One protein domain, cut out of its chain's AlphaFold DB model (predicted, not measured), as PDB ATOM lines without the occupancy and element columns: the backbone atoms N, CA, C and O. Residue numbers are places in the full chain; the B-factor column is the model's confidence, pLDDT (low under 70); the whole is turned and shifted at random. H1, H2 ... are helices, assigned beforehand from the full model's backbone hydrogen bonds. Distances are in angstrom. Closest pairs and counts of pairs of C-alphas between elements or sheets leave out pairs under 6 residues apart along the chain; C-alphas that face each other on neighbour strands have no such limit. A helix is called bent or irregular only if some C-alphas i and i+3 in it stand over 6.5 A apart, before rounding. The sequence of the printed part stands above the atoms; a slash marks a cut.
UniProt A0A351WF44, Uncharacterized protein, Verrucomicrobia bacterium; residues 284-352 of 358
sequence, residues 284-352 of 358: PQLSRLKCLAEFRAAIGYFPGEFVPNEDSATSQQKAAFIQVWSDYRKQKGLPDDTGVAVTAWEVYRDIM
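This is residues 284 to 352 of the 358 residues of an uncharacterized protein of Verrucomicrobia bacterium (UniProt A0A351WF44). The long helix H2 and H3, which folds back across it, make a helical hairpin; H1 crosses H3 and reaches H2 with residues 295 to 299. The printed part has 69 residues, with H1, H2 and H3 in chain order and no named strand: all helix, mostly crossed packing. It is compact, with a radius of gyration of the C-alphas of 11.7 A and spans of 36 by 26 by 18 A.

H2, residues 311 to 331, touches H3, residues 338 to 352, with residues 317 to 326 alone; the closest C-alphas, Ile 322 and Ala 341, are 5.3 A apart. This hairpin has a steep tilt of 43 degrees, opposite ways. H1, residues 284 to 299, touches H3 with residues 288 to 295 alone, about perpendicular at 74 degrees; the closest C-alphas, Leu 292 and Ala 344, are 4.1 A apart. H1 touches H2 at a steep tilt of 61 degrees, the same way; the closest C-alphas, Ile 299 and Trp 325, are 7.3 A apart. Every O i to N i+4 pair is within hydrogen-bond range in H2 and H3, and 11 of 12 in H1.

H2 is 30.8 A long, H1 24.2 A and H3 21.1 A. H1 begins at C-alpha 284 (-59.526, 39.183, 28.034) and is only just irregular: C-alphas 284 and 287 are 6.7 A apart. H3 ends at C-alpha 352 (-48.756, 32.661, 14.571).

The printed part has no cut. The link from H1 to H2 is long, 11 residues. Residues 308 to 313 have pLDDT under 70.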
ATOM      1  N   PRO A 284     -60.550  39.776  27.173       71.69
ATOM      2  CA  PRO A 284     -59.526  39.183  28.034       71.69
ATOM      3  C   PRO A 284     -58.151  39.223  27.363       71.69
ATOM      4  O   PRO A 284     -57.115  39.178  28.023       71.69
ATOM      5  N   GLN A 285     -58.151  39.331  26.034       85.12
ATOM      6  CA  GLN A 285     -56.955  39.410  25.218       85.12
ATOM      7  C   GLN A 285     -56.353  40.815  25.162       85.12
ATOM      8  O   GLN A 285     -55.173  40.942  24.845       85.12
ATOM      9  N   LEU A 286     -57.104  41.873  25.486       90.06
ATOM     10  CA  LEU A 286     -56.640  43.250  25.300       90.06
ATOM     11  C   LEU A 286     -55.415  43.575  26.162       90.06
ATOM     12  O   LEU A 286     -54.481  44.214  25.685       90.06
ATOM     13  N   SER A 287     -55.383  43.118  27.416       90.94
ATOM     14  CA  SER A 287     -54.208  43.277  28.286       90.94
ATOM     15  C   SER A 287     -52.989  42.545  27.720       90.94
ATOM     16  O   SER A 287     -51.895  43.104  27.686       90.94
ATOM     17  N   ARG A 288     -53.185  41.330  27.196       93.88
ATOM     18  CA  ARG A 288     -52.114  40.541  26.579       93.88
ATOM     19  C   ARG A 288     -51.593  41.208  25.295       93.88
ATOM     20  O   ARG A 288     -50.385  41.269  25.076       93.88
ATOM     21  N   LEU A 289     -52.485  41.780  24.484       95.44
ATOM     22  CA  LEU A 289     -52.131  42.564  23.295       95.44
ATOM     23  C   LEU A 289     -51.386  43.856  23.647       95.44
ATOM     24  O   LEU A 289     -50.454  44.222  22.934       95.44
ATOM     25  N   LYS A 290     -51.735  44.521  24.758       95.69
ATOM     26  CA  LYS A 290     -50.976  45.672  25.277       95.69
ATOM     27  C   LYS A 290     -49.529  45.272  25.608       95.69
ATOM     28  O   LYS A 290     -48.620  45.995  25.210       95.69
ATOM     29  N   CYS A 291     -49.298  44.103  26.217       95.50
ATOM     30  CA  CYS A 291     -47.942  43.584  26.449       95.50
ATOM     31  C   CYS A 291     -47.181  43.318  25.139       95.50
ATOM     32  O   CYS A 291     -46.014  43.691  25.024       95.50
ATOM     33  N   LEU A 292     -47.829  42.713  24.134       96.38
ATOM     34  CA  LEU A 292     -47.205  42.492  22.822       96.38
ATOM     35  C   LEU A 292     -46.842  43.815  22.129       96.38
ATOM     36  O   LEU A 292     -45.752  43.948  21.573       96.38
ATOM     37  N   ALA A 293     -47.736  44.804  22.184       96.44
ATOM     38  CA  ALA A 293     -47.493  46.132  21.635       96.44
ATOM     39  C   ALA A 293     -46.329  46.842  22.342       96.44
ATOM     40  O   ALA A 293     -45.482  47.427  21.668       96.44
ATOM     41  N   GLU A 294     -46.258  46.764  23.674       95.94
ATOM     42  CA  GLU A 294     -45.159  47.323  24.467       95.94
ATOM     43  C   GLU A 294     -43.821  46.670  24.104       95.94
ATOM     44  O   GLU A 294     -42.848  47.368  23.806       95.94
ATOM     45  N   PHE A 295     -43.790  45.335  24.049       96.50
ATOM     46  CA  PHE A 295     -42.609  44.586  23.639       96.50
ATOM     47  C   PHE A 295     -42.135  45.024  22.251       96.50
ATOM     48  O   PHE A 295     -40.973  45.391  22.065       96.50
ATOM     49  N   ARG A 296     -43.045  45.046  21.271       95.62
ATOM     50  CA  ARG A 296     -42.709  45.417  19.895       95.62
ATOM     51  C   ARG A 296     -42.261  46.874  19.782       95.62
ATOM     52  O   ARG A 296     -41.339  47.152  19.021       95.62
ATOM     53  N   ALA A 297     -42.865  47.793  20.532       95.25
ATOM     54  CA  ALA A 297     -42.461  49.197  20.549       95.25
ATOM     55  C   ALA A 297     -41.034  49.396  21.088       95.25
ATOM     56  O   ALA A 297     -40.324  50.283  20.616       95.25
ATOM     57  N   ALA A 298     -40.609  48.577  22.052       94.88
ATOM     58  CA  ALA A 298     -39.274  48.647  22.640       94.88
ATOM     59  C   ALA A 298     -38.199  47.943  21.799       94.88
ATOM     60  O   ALA A 298     -37.103  48.478  21.629       94.88
ATOM     61  N   ILE A 299     -38.498  46.737  21.304       94.88
ATOM     62  CA  ILE A 299     -37.518  45.854  20.651       94.88
ATOM     63  C   ILE A 299     -37.492  46.053  19.130       94.88
ATOM     64  O   ILE A 299     -36.436  45.951  18.512       94.88
ATOM     65  N   GLY A 300     -38.636  46.355  18.513       92.12
ATOM     66  CA  GLY A 300     -38.771  46.586  17.069       92.12
ATOM     67  C   GLY A 300     -38.807  45.324  16.198       92.12
ATOM     68  O   GLY A 300     -39.138  45.419  15.018       92.12
ATOM     69  N   TYR A 301     -38.514  44.146  16.754       92.25
ATOM     70  CA  TYR A 301     -38.553  42.853  16.062       92.25
ATOM     71  C   TYR A 301     -38.957  41.718  17.018       92.25
ATOM     72  O   TYR A 301     -38.932  41.887  18.238       92.25
ATOM     73  N   PHE A 302     -39.305  40.554  16.463       92.62
ATOM     74  CA  PHE A 302     -39.564  39.332  17.229       92.62
ATOM     75  C   PHE A 302     -38.374  38.371  17.101       92.62
ATOM     76  O   PHE A 302     -37.967  38.072  15.977       92.62
ATOM     77  N   PRO A 303     -37.758  37.927  18.213       88.88
ATOM     78  CA  PRO A 303     -36.593  37.055  18.149       88.88
ATOM     79  C   PRO A 303     -36.976  35.615  17.780       88.88
ATOM     80  O   PRO A 303     -37.875  35.021  18.377       88.88
ATOM     81  N   GLY A 304     -36.217  35.037  16.845       77.38
ATOM     82  CA  GLY A 304     -36.403  33.671  16.354       77.38
ATOM     83  C   GLY A 304     -37.439  33.562  15.232       77.38
ATOM     84  O   GLY A 304     -38.392  34.333  15.155       77.38
ATOM     85  N   GLU A 305     -37.249  32.587  14.344       71.12
ATOM     86  CA  GLU A 305     -38.250  32.221  13.339       71.12
ATOM     87  C   GLU A 305     -39.296  31.320  13.998       71.12
ATOM     88  O   GLU A 305     -38.920  30.354  14.660       71.12
ATOM     89  N   PHE A 306     -40.586  31.646  13.872       71.19
ATOM     90  CA  PHE A 306     -41.653  30.821  14.439       71.19
ATOM     91  C   PHE A 306     -41.804  29.522  13.637       71.19
ATOM     92  O   PHE A 306     -42.137  29.564  12.455       71.19
ATOM     93  N   VAL A 307     -41.606  28.377  14.295       71.31
ATOM     94  CA  VAL A 307     -41.776  27.042  13.708       71.31
ATOM     95  C   VAL A 307     -42.984  26.379  14.376       71.31
ATOM     96  O   VAL A 307     -42.926  26.078  15.573       71.31
ATOM     97  N   PRO A 308     -44.097  26.171  13.651       66.00
ATOM     98  CA  PRO A 308     -45.261  25.490  14.205       66.00
ATOM     99  C   PRO A 308     -44.921  24.050  14.634       66.00
ATOM    100  O   PRO A 308     -44.304  23.312  13.873       66.00
ATOM    101  N   ASN A 309     -45.409  23.628  15.809       62.91
ATOM    102  CA  ASN A 309     -45.403  22.239  16.313       62.91
ATOM    103  C   ASN A 309     -44.057  21.627  16.764       62.91
ATOM    104  O   ASN A 309     -43.960  20.405  16.871       62.91
ATOM    105  N   GLU A 310     -43.049  22.436  17.108       65.94
ATOM    106  CA  GLU A 310     -41.822  21.951  17.765       65.94
ATOM    107  C   GLU A 310     -41.705  22.459  19.217       65.94
ATOM    108  O   GLU A 310     -41.382  23.622  19.478       65.94
ATOM    109  N   ASP A 311     -41.928  21.575  20.196       64.31
ATOM    110  CA  ASP A 311     -41.886  21.905  21.634       64.31
ATOM    111  C   ASP A 311     -40.518  22.453  22.096       64.31
ATOM    112  O   ASP A 311     -40.428  23.317  22.975       64.31
ATOM    113  N   SER A 312     -39.427  21.998  21.475       59.38
ATOM    114  CA  SER A 312     -38.074  22.510  21.727       59.38
ATOM    115  C   SER A 312     -37.869  23.922  21.166       59.38
ATOM    116  O   SER A 312     -37.267  24.760  21.844       59.38
ATOM    117  N   ALA A 313     -38.402  24.210  19.975       62.53
ATOM    118  CA  ALA A 313     -38.319  25.525  19.343       62.53
ATOM    119  C   ALA A 313     -39.098  26.578  20.150       62.53
ATOM    120  O   ALA A 313     -38.587  27.672  20.395       62.53
ATOM    121  N   THR A 314     -40.275  26.219  20.674       74.44
ATOM    122  CA  THR A 314     -41.104  27.135  21.481       74.44
ATOM    123  C   THR A 314     -40.452  27.541  22.805       74.44
ATOM    124  O   THR A 314     -40.563  28.697  23.224       74.44
ATOM    125  N   SER A 315     -39.724  26.629  23.457       82.00
ATOM    126  CA  SER A 315     -38.998  26.934  24.700       82.00
ATOM    127  C   SER A 315     -37.802  27.860  24.456       82.00
ATOM    128  O   SER A 315     -37.573  28.796  25.226       82.00
ATOM    129  N   GLN A 316     -37.061  27.641  23.365       84.94
ATOM    130  CA  GLN A 316     -35.935  28.497  22.977       84.94
ATOM    131  C   GLN A 316     -36.397  29.897  22.558       84.94
ATOM    132  O   GLN A 316     -35.801  30.888  22.979       84.94
ATOM    133  N   GLN A 317     -37.488  29.999  21.798       86.38
ATOM    134  CA  GLN A 317     -38.078  31.284  21.409       86.38
ATOM    135  C   GLN A 317     -38.570  32.071  22.626       86.38
ATOM    136  O   GLN A 317     -38.257  33.254  22.754       86.38
ATOM    137  N   LYS A 318     -39.250  31.414  23.579       91.38
ATOM    138  CA  LYS A 318     -39.642  32.051  24.846       91.38
ATOM    139  C   LYS A 318     -38.435  32.641  25.578       91.38
ATOM    140  O   LYS A 318     -38.482  33.788  26.017       91.38
ATOM    141  N   ALA A 319     -37.355  31.867  25.698       91.56
ATOM    142  CA  ALA A 319     -36.124  32.330  26.332       91.56
ATOM    143  C   ALA A 319     -35.511  33.524  25.584       91.56
ATOM    144  O   ALA A 319     -35.050  34.468  26.221       91.56
ATOM    145  N   ALA A 320     -35.567  33.525  24.250       92.94
ATOM    146  CA  ALA A 320     -35.078  34.629  23.435       92.94
ATOM    147  C   ALA A 320     -35.881  35.924  23.661       92.94
ATOM    148  O   ALA A 320     -35.268  36.974  23.842       92.94
ATOM    149  N   PHE A 321     -37.218  35.856  23.730       95.06
ATOM    150  CA  PHE A 321     -38.075  36.999  24.093       95.06
ATOM    151  C   PHE A 321     -37.706  37.574  25.465       95.06
ATOM    152  O   PHE A 321     -37.544  38.786  25.605       95.06
ATOM    153  N   ILE A 322     -37.540  36.710  26.472       95.31
ATOM    154  CA  ILE A 322     -37.151  37.129  27.827       95.31
ATOM    155  C   ILE A 322     -35.775  37.804  27.801       95.31
ATOM    156  O   ILE A 322     -35.624  38.895  28.344       95.31
ATOM    157  N   GLN A 323     -34.795  37.198  27.127       95.00
ATOM    158  CA  GLN A 323     -33.425  37.705  27.080       95.00
ATOM    159  C   GLN A 323     -33.348  39.103  26.454       95.00
ATOM    160  O   GLN A 323     -32.803  40.015  27.076       95.00
ATOM    161  N   VAL A 324     -33.924  39.300  25.259       96.06
ATOM    162  CA  VAL A 324     -33.858  40.611  24.582       96.06
ATOM    163  C   VAL A 324     -34.577  41.702  25.376       96.06
ATOM    164  O   VAL A 324     -34.127  42.848  25.398       96.06
ATOM    165  N   TRP A 325     -35.659  41.350  26.074       96.31
ATOM    166  CA  TRP A 325     -36.382  42.279  26.936       96.31
ATOM    167  C   TRP A 325     -35.574  42.671  28.171       96.31
ATOM    168  O   TRP A 325     -35.421  43.862  28.449       96.31
ATOM    169  N   SER A 326     -35.013  41.697  28.890       95.31
ATOM    170  CA  SER A 326     -34.185  41.966  30.067       95.31
ATOM    171  C   SER A 326     -32.938  42.778  29.701       95.31
ATOM    172  O   SER A 326     -32.586  43.712  30.427       95.31
ATOM    173  N   ASP A 327     -32.315  42.515  28.547       95.44
ATOM    174  CA  ASP A 327     -31.190  43.312  28.051       95.44
ATOM    175  C   ASP A 327     -31.598  44.761  27.750       95.44
ATOM    176  O   ASP A 327     -30.917  45.695  28.188       95.44
ATOM    177  N   TYR A 328     -32.737  44.972  27.080       95.88
ATOM    178  CA  TYR A 328     -33.295  46.307  26.846       95.88
ATOM    179  C   TYR A 328     -33.565  47.055  28.162       95.88
ATOM    180  O   TYR A 328     -33.126  48.197  28.336       95.88
ATOM    181  N   ARG A 329     -34.241  46.413  29.125       95.81
ATOM    182  CA  ARG A 329     -34.574  47.011  30.430       95.81
ATOM    183  C   ARG A 329     -33.313  47.386  31.205       95.81
ATOM    184  O   ARG A 329     -33.224  48.508  31.708       95.81
ATOM    185  N   LYS A 330     -32.306  46.506  31.219       95.81
ATOM    186  CA  LYS A 330     -30.998  46.751  31.844       95.81
ATOM    187  C   LYS A 330     -30.285  47.948  31.219       95.81
ATOM    188  O   LYS A 330     -29.784  48.799  31.949       95.81
ATOM    189  N   GLN A 331     -30.273  48.055  29.890       95.25
ATOM    190  CA  GLN A 331     -29.680  49.200  29.187       95.25
ATOM    191  C   GLN A 331     -30.397  50.521  29.503       95.25
ATOM    192  O   GLN A 331     -29.761  51.574  29.533       95.25
ATOM    193  N   LYS A 332     -31.710  50.479  29.759       94.81
ATOM    194  CA  LYS A 332     -32.521  51.648  30.135       94.81
ATOM    195  C   LYS A 332     -32.549  51.938  31.640       94.81
ATOM    196  O   LYS A 332     -33.169  52.921  32.036       94.81
ATOM    197  N   GLY A 333     -31.899  51.118  32.471       94.88
ATOM    198  CA  GLY A 333     -31.924  51.259  33.931       94.88
ATOM    199  C   GLY A 333     -33.311  51.041  34.545       94.88
ATOM    200  O   GLY A 333     -33.616  51.605  35.592       94.88
ATOM    201  N   LEU A 334     -34.168  50.266  33.878       93.69
ATOM    202  CA  LEU A 334     -35.529  49.978  34.324       93.69
ATOM    203  C   LEU A 334     -35.567  48.669  35.140       93.69
ATOM    204  O   LEU A 334     -34.749  47.782  34.885       93.69
ATOM    205  N   PRO A 335     -36.516  48.507  36.087       90.81
ATOM    206  CA  PRO A 335     -36.693  47.254  36.827       90.81
ATOM    207  C   PRO A 335     -36.911  46.061  35.894       90.81
ATOM    208  O   PRO A 335     -37.491  46.221  34.819       90.81
ATOM    209  N   ASP A 336     -36.502  44.863  36.292       86.12
ATOM    210  CA  ASP A 336     -36.835  43.674  35.507       86.12
ATOM    211  C   ASP A 336     -38.346  43.398  35.587       86.12
ATOM    212  O   ASP A 336     -38.940  43.450  36.664       86.12
ATOM    213  N   ASP A 337     -38.966  43.158  34.435       89.62
ATOM    214  CA  ASP A 337     -40.384  42.812  34.312       89.62
ATOM    215  C   ASP A 337     -40.529  41.770  33.208       89.62
ATOM    216  O   ASP A 337     -40.885  42.056  32.063       89.62
ATOM    217  N   THR A 338     -40.185  40.535  33.550       91.50
ATOM    218  CA  THR A 338     -40.268  39.407  32.622       91.50
ATOM    219  C   THR A 338     -41.712  39.046  32.271       91.50
ATOM    220  O   THR A 338     -41.931  38.364  31.268       91.50
ATOM    221  N   GLY A 339     -42.704  39.535  33.029       93.44
ATOM    222  CA  GLY A 339     -44.124  39.285  32.786       93.44
ATOM    223  C   GLY A 339     -44.584  39.811  31.426       93.44
ATOM    224  O   GLY A 339     -45.291  39.099  30.705       93.44
ATOM    225  N   VAL A 340     -44.117  41.001  31.031       93.88
ATOM    226  CA  VAL A 340     -44.400  41.586  29.707       93.88
ATOM    227  C   VAL A 340     -43.850  40.701  28.590       93.88
ATOM    228  O   VAL A 340     -44.589  40.347  27.675       93.88
ATOM    229  N   ALA A 341     -42.582  40.285  28.680       94.38
ATOM    230  CA  ALA A 341     -41.940  39.458  27.656       94.38
ATOM    231  C   ALA A 341     -42.578  38.068  27.530       94.38
ATOM    232  O   ALA A 341     -42.805  37.591  26.418       94.38
ATOM    233  N   VAL A 342     -42.906  37.432  28.660       94.44
ATOM    234  CA  VAL A 342     -43.592  36.132  28.684       94.44
ATOM    235  C   VAL A 342     -44.967  36.238  28.031       94.44
ATOM    236  O   VAL A 342     -45.287  35.434  27.157       94.44
ATOM    237  N   THR A 343     -45.750  37.252  28.405       94.94
ATOM    238  CA  THR A 343     -47.096  37.458  27.853       94.94
ATOM    239  C   THR A 343     -47.038  37.800  26.365       94.94
ATOM    240  O   THR A 343     -47.806  37.247  25.581       94.94
ATOM    241  N   ALA A 344     -46.108  38.667  25.952       94.88
ATOM    242  CA  ALA A 344     -45.900  39.024  24.550       94.88
ATOM    243  C   ALA A 344     -45.557  37.795  23.697       94.88
ATOM    244  O   ALA A 344     -46.159  37.602  22.641       94.88
ATOM    245  N   TRP A 345     -44.652  36.934  24.176       93.94
ATOM    246  CA  TRP A 345     -44.334  35.669  23.515       93.94
ATOM    247  C   TRP A 345     -45.568  34.773  23.368       93.94
ATOM    248  O   TRP A 345     -45.841  34.284  22.275       93.94
ATOM    249  N   GLU A 346     -46.324  34.560  24.446       92.75
ATOM    250  CA  GLU A 346     -47.498  33.682  24.422       92.75
ATOM    251  C   GLU A 346     -48.544  34.166  23.420       92.75
ATOM    252  O   GLU A 346     -49.079  33.364  22.661       92.75
ATOM    253  N   VAL A 347     -48.789  35.475  23.364       93.38
ATOM    254  CA  VAL A 347     -49.710  36.068  22.387       93.38
ATOM    255  C   VAL A 347     -49.178  35.934  20.970       93.38
ATOM    256  O   VAL A 347     -49.923  35.514  20.091       93.38
ATOM    257  N   TYR A 348     -47.906  36.266  20.735       93.62
ATOM    258  CA  TYR A 348     -47.290  36.128  19.417       93.62
ATOM    259  C   TYR A 348     -47.382  34.682  18.918       93.62
ATOM    260  O   TYR A 348     -47.851  34.443  17.809       93.62
ATOM    261  N   ARG A 349     -47.044  33.709  19.770       91.75
ATOM    262  CA  ARG A 349     -47.202  32.277  19.494       91.75
ATOM    263  C   ARG A 349     -48.646  31.926  19.141       91.75
ATOM    264  O   ARG A 349     -48.856  31.237  18.150       91.75
ATOM    265  N   ASP A 350     -49.618  32.370  19.939       90.81
ATOM    266  CA  ASP A 350     -51.039  32.076  19.715       90.81
ATOM    267  C   ASP A 350     -51.529  32.665  18.377       90.81
ATOM    268  O   ASP A 350     -52.304  32.028  17.666       90.81
ATOM    269  N   ILE A 351     -51.056  33.855  17.995       90.69
ATOM    270  CA  ILE A 351     -51.383  34.477  16.702       90.69
ATOM    271  C   ILE A 351     -50.776  33.669  15.555       90.69
ATOM    272  O   ILE A 351     -51.485  33.306  14.617       90.69
ATOM    273  N   MET A 352     -49.480  33.359  15.638       88.56
ATOM    274  CA  MET A 352     -48.756  32.661  14.571       88.56
ATOM    275  C   MET A 352     -49.206  31.204  14.393       88.56
ATOM    276  O   MET A 352     -49.061  30.647  13.307       88.56
TER     277      MET A 352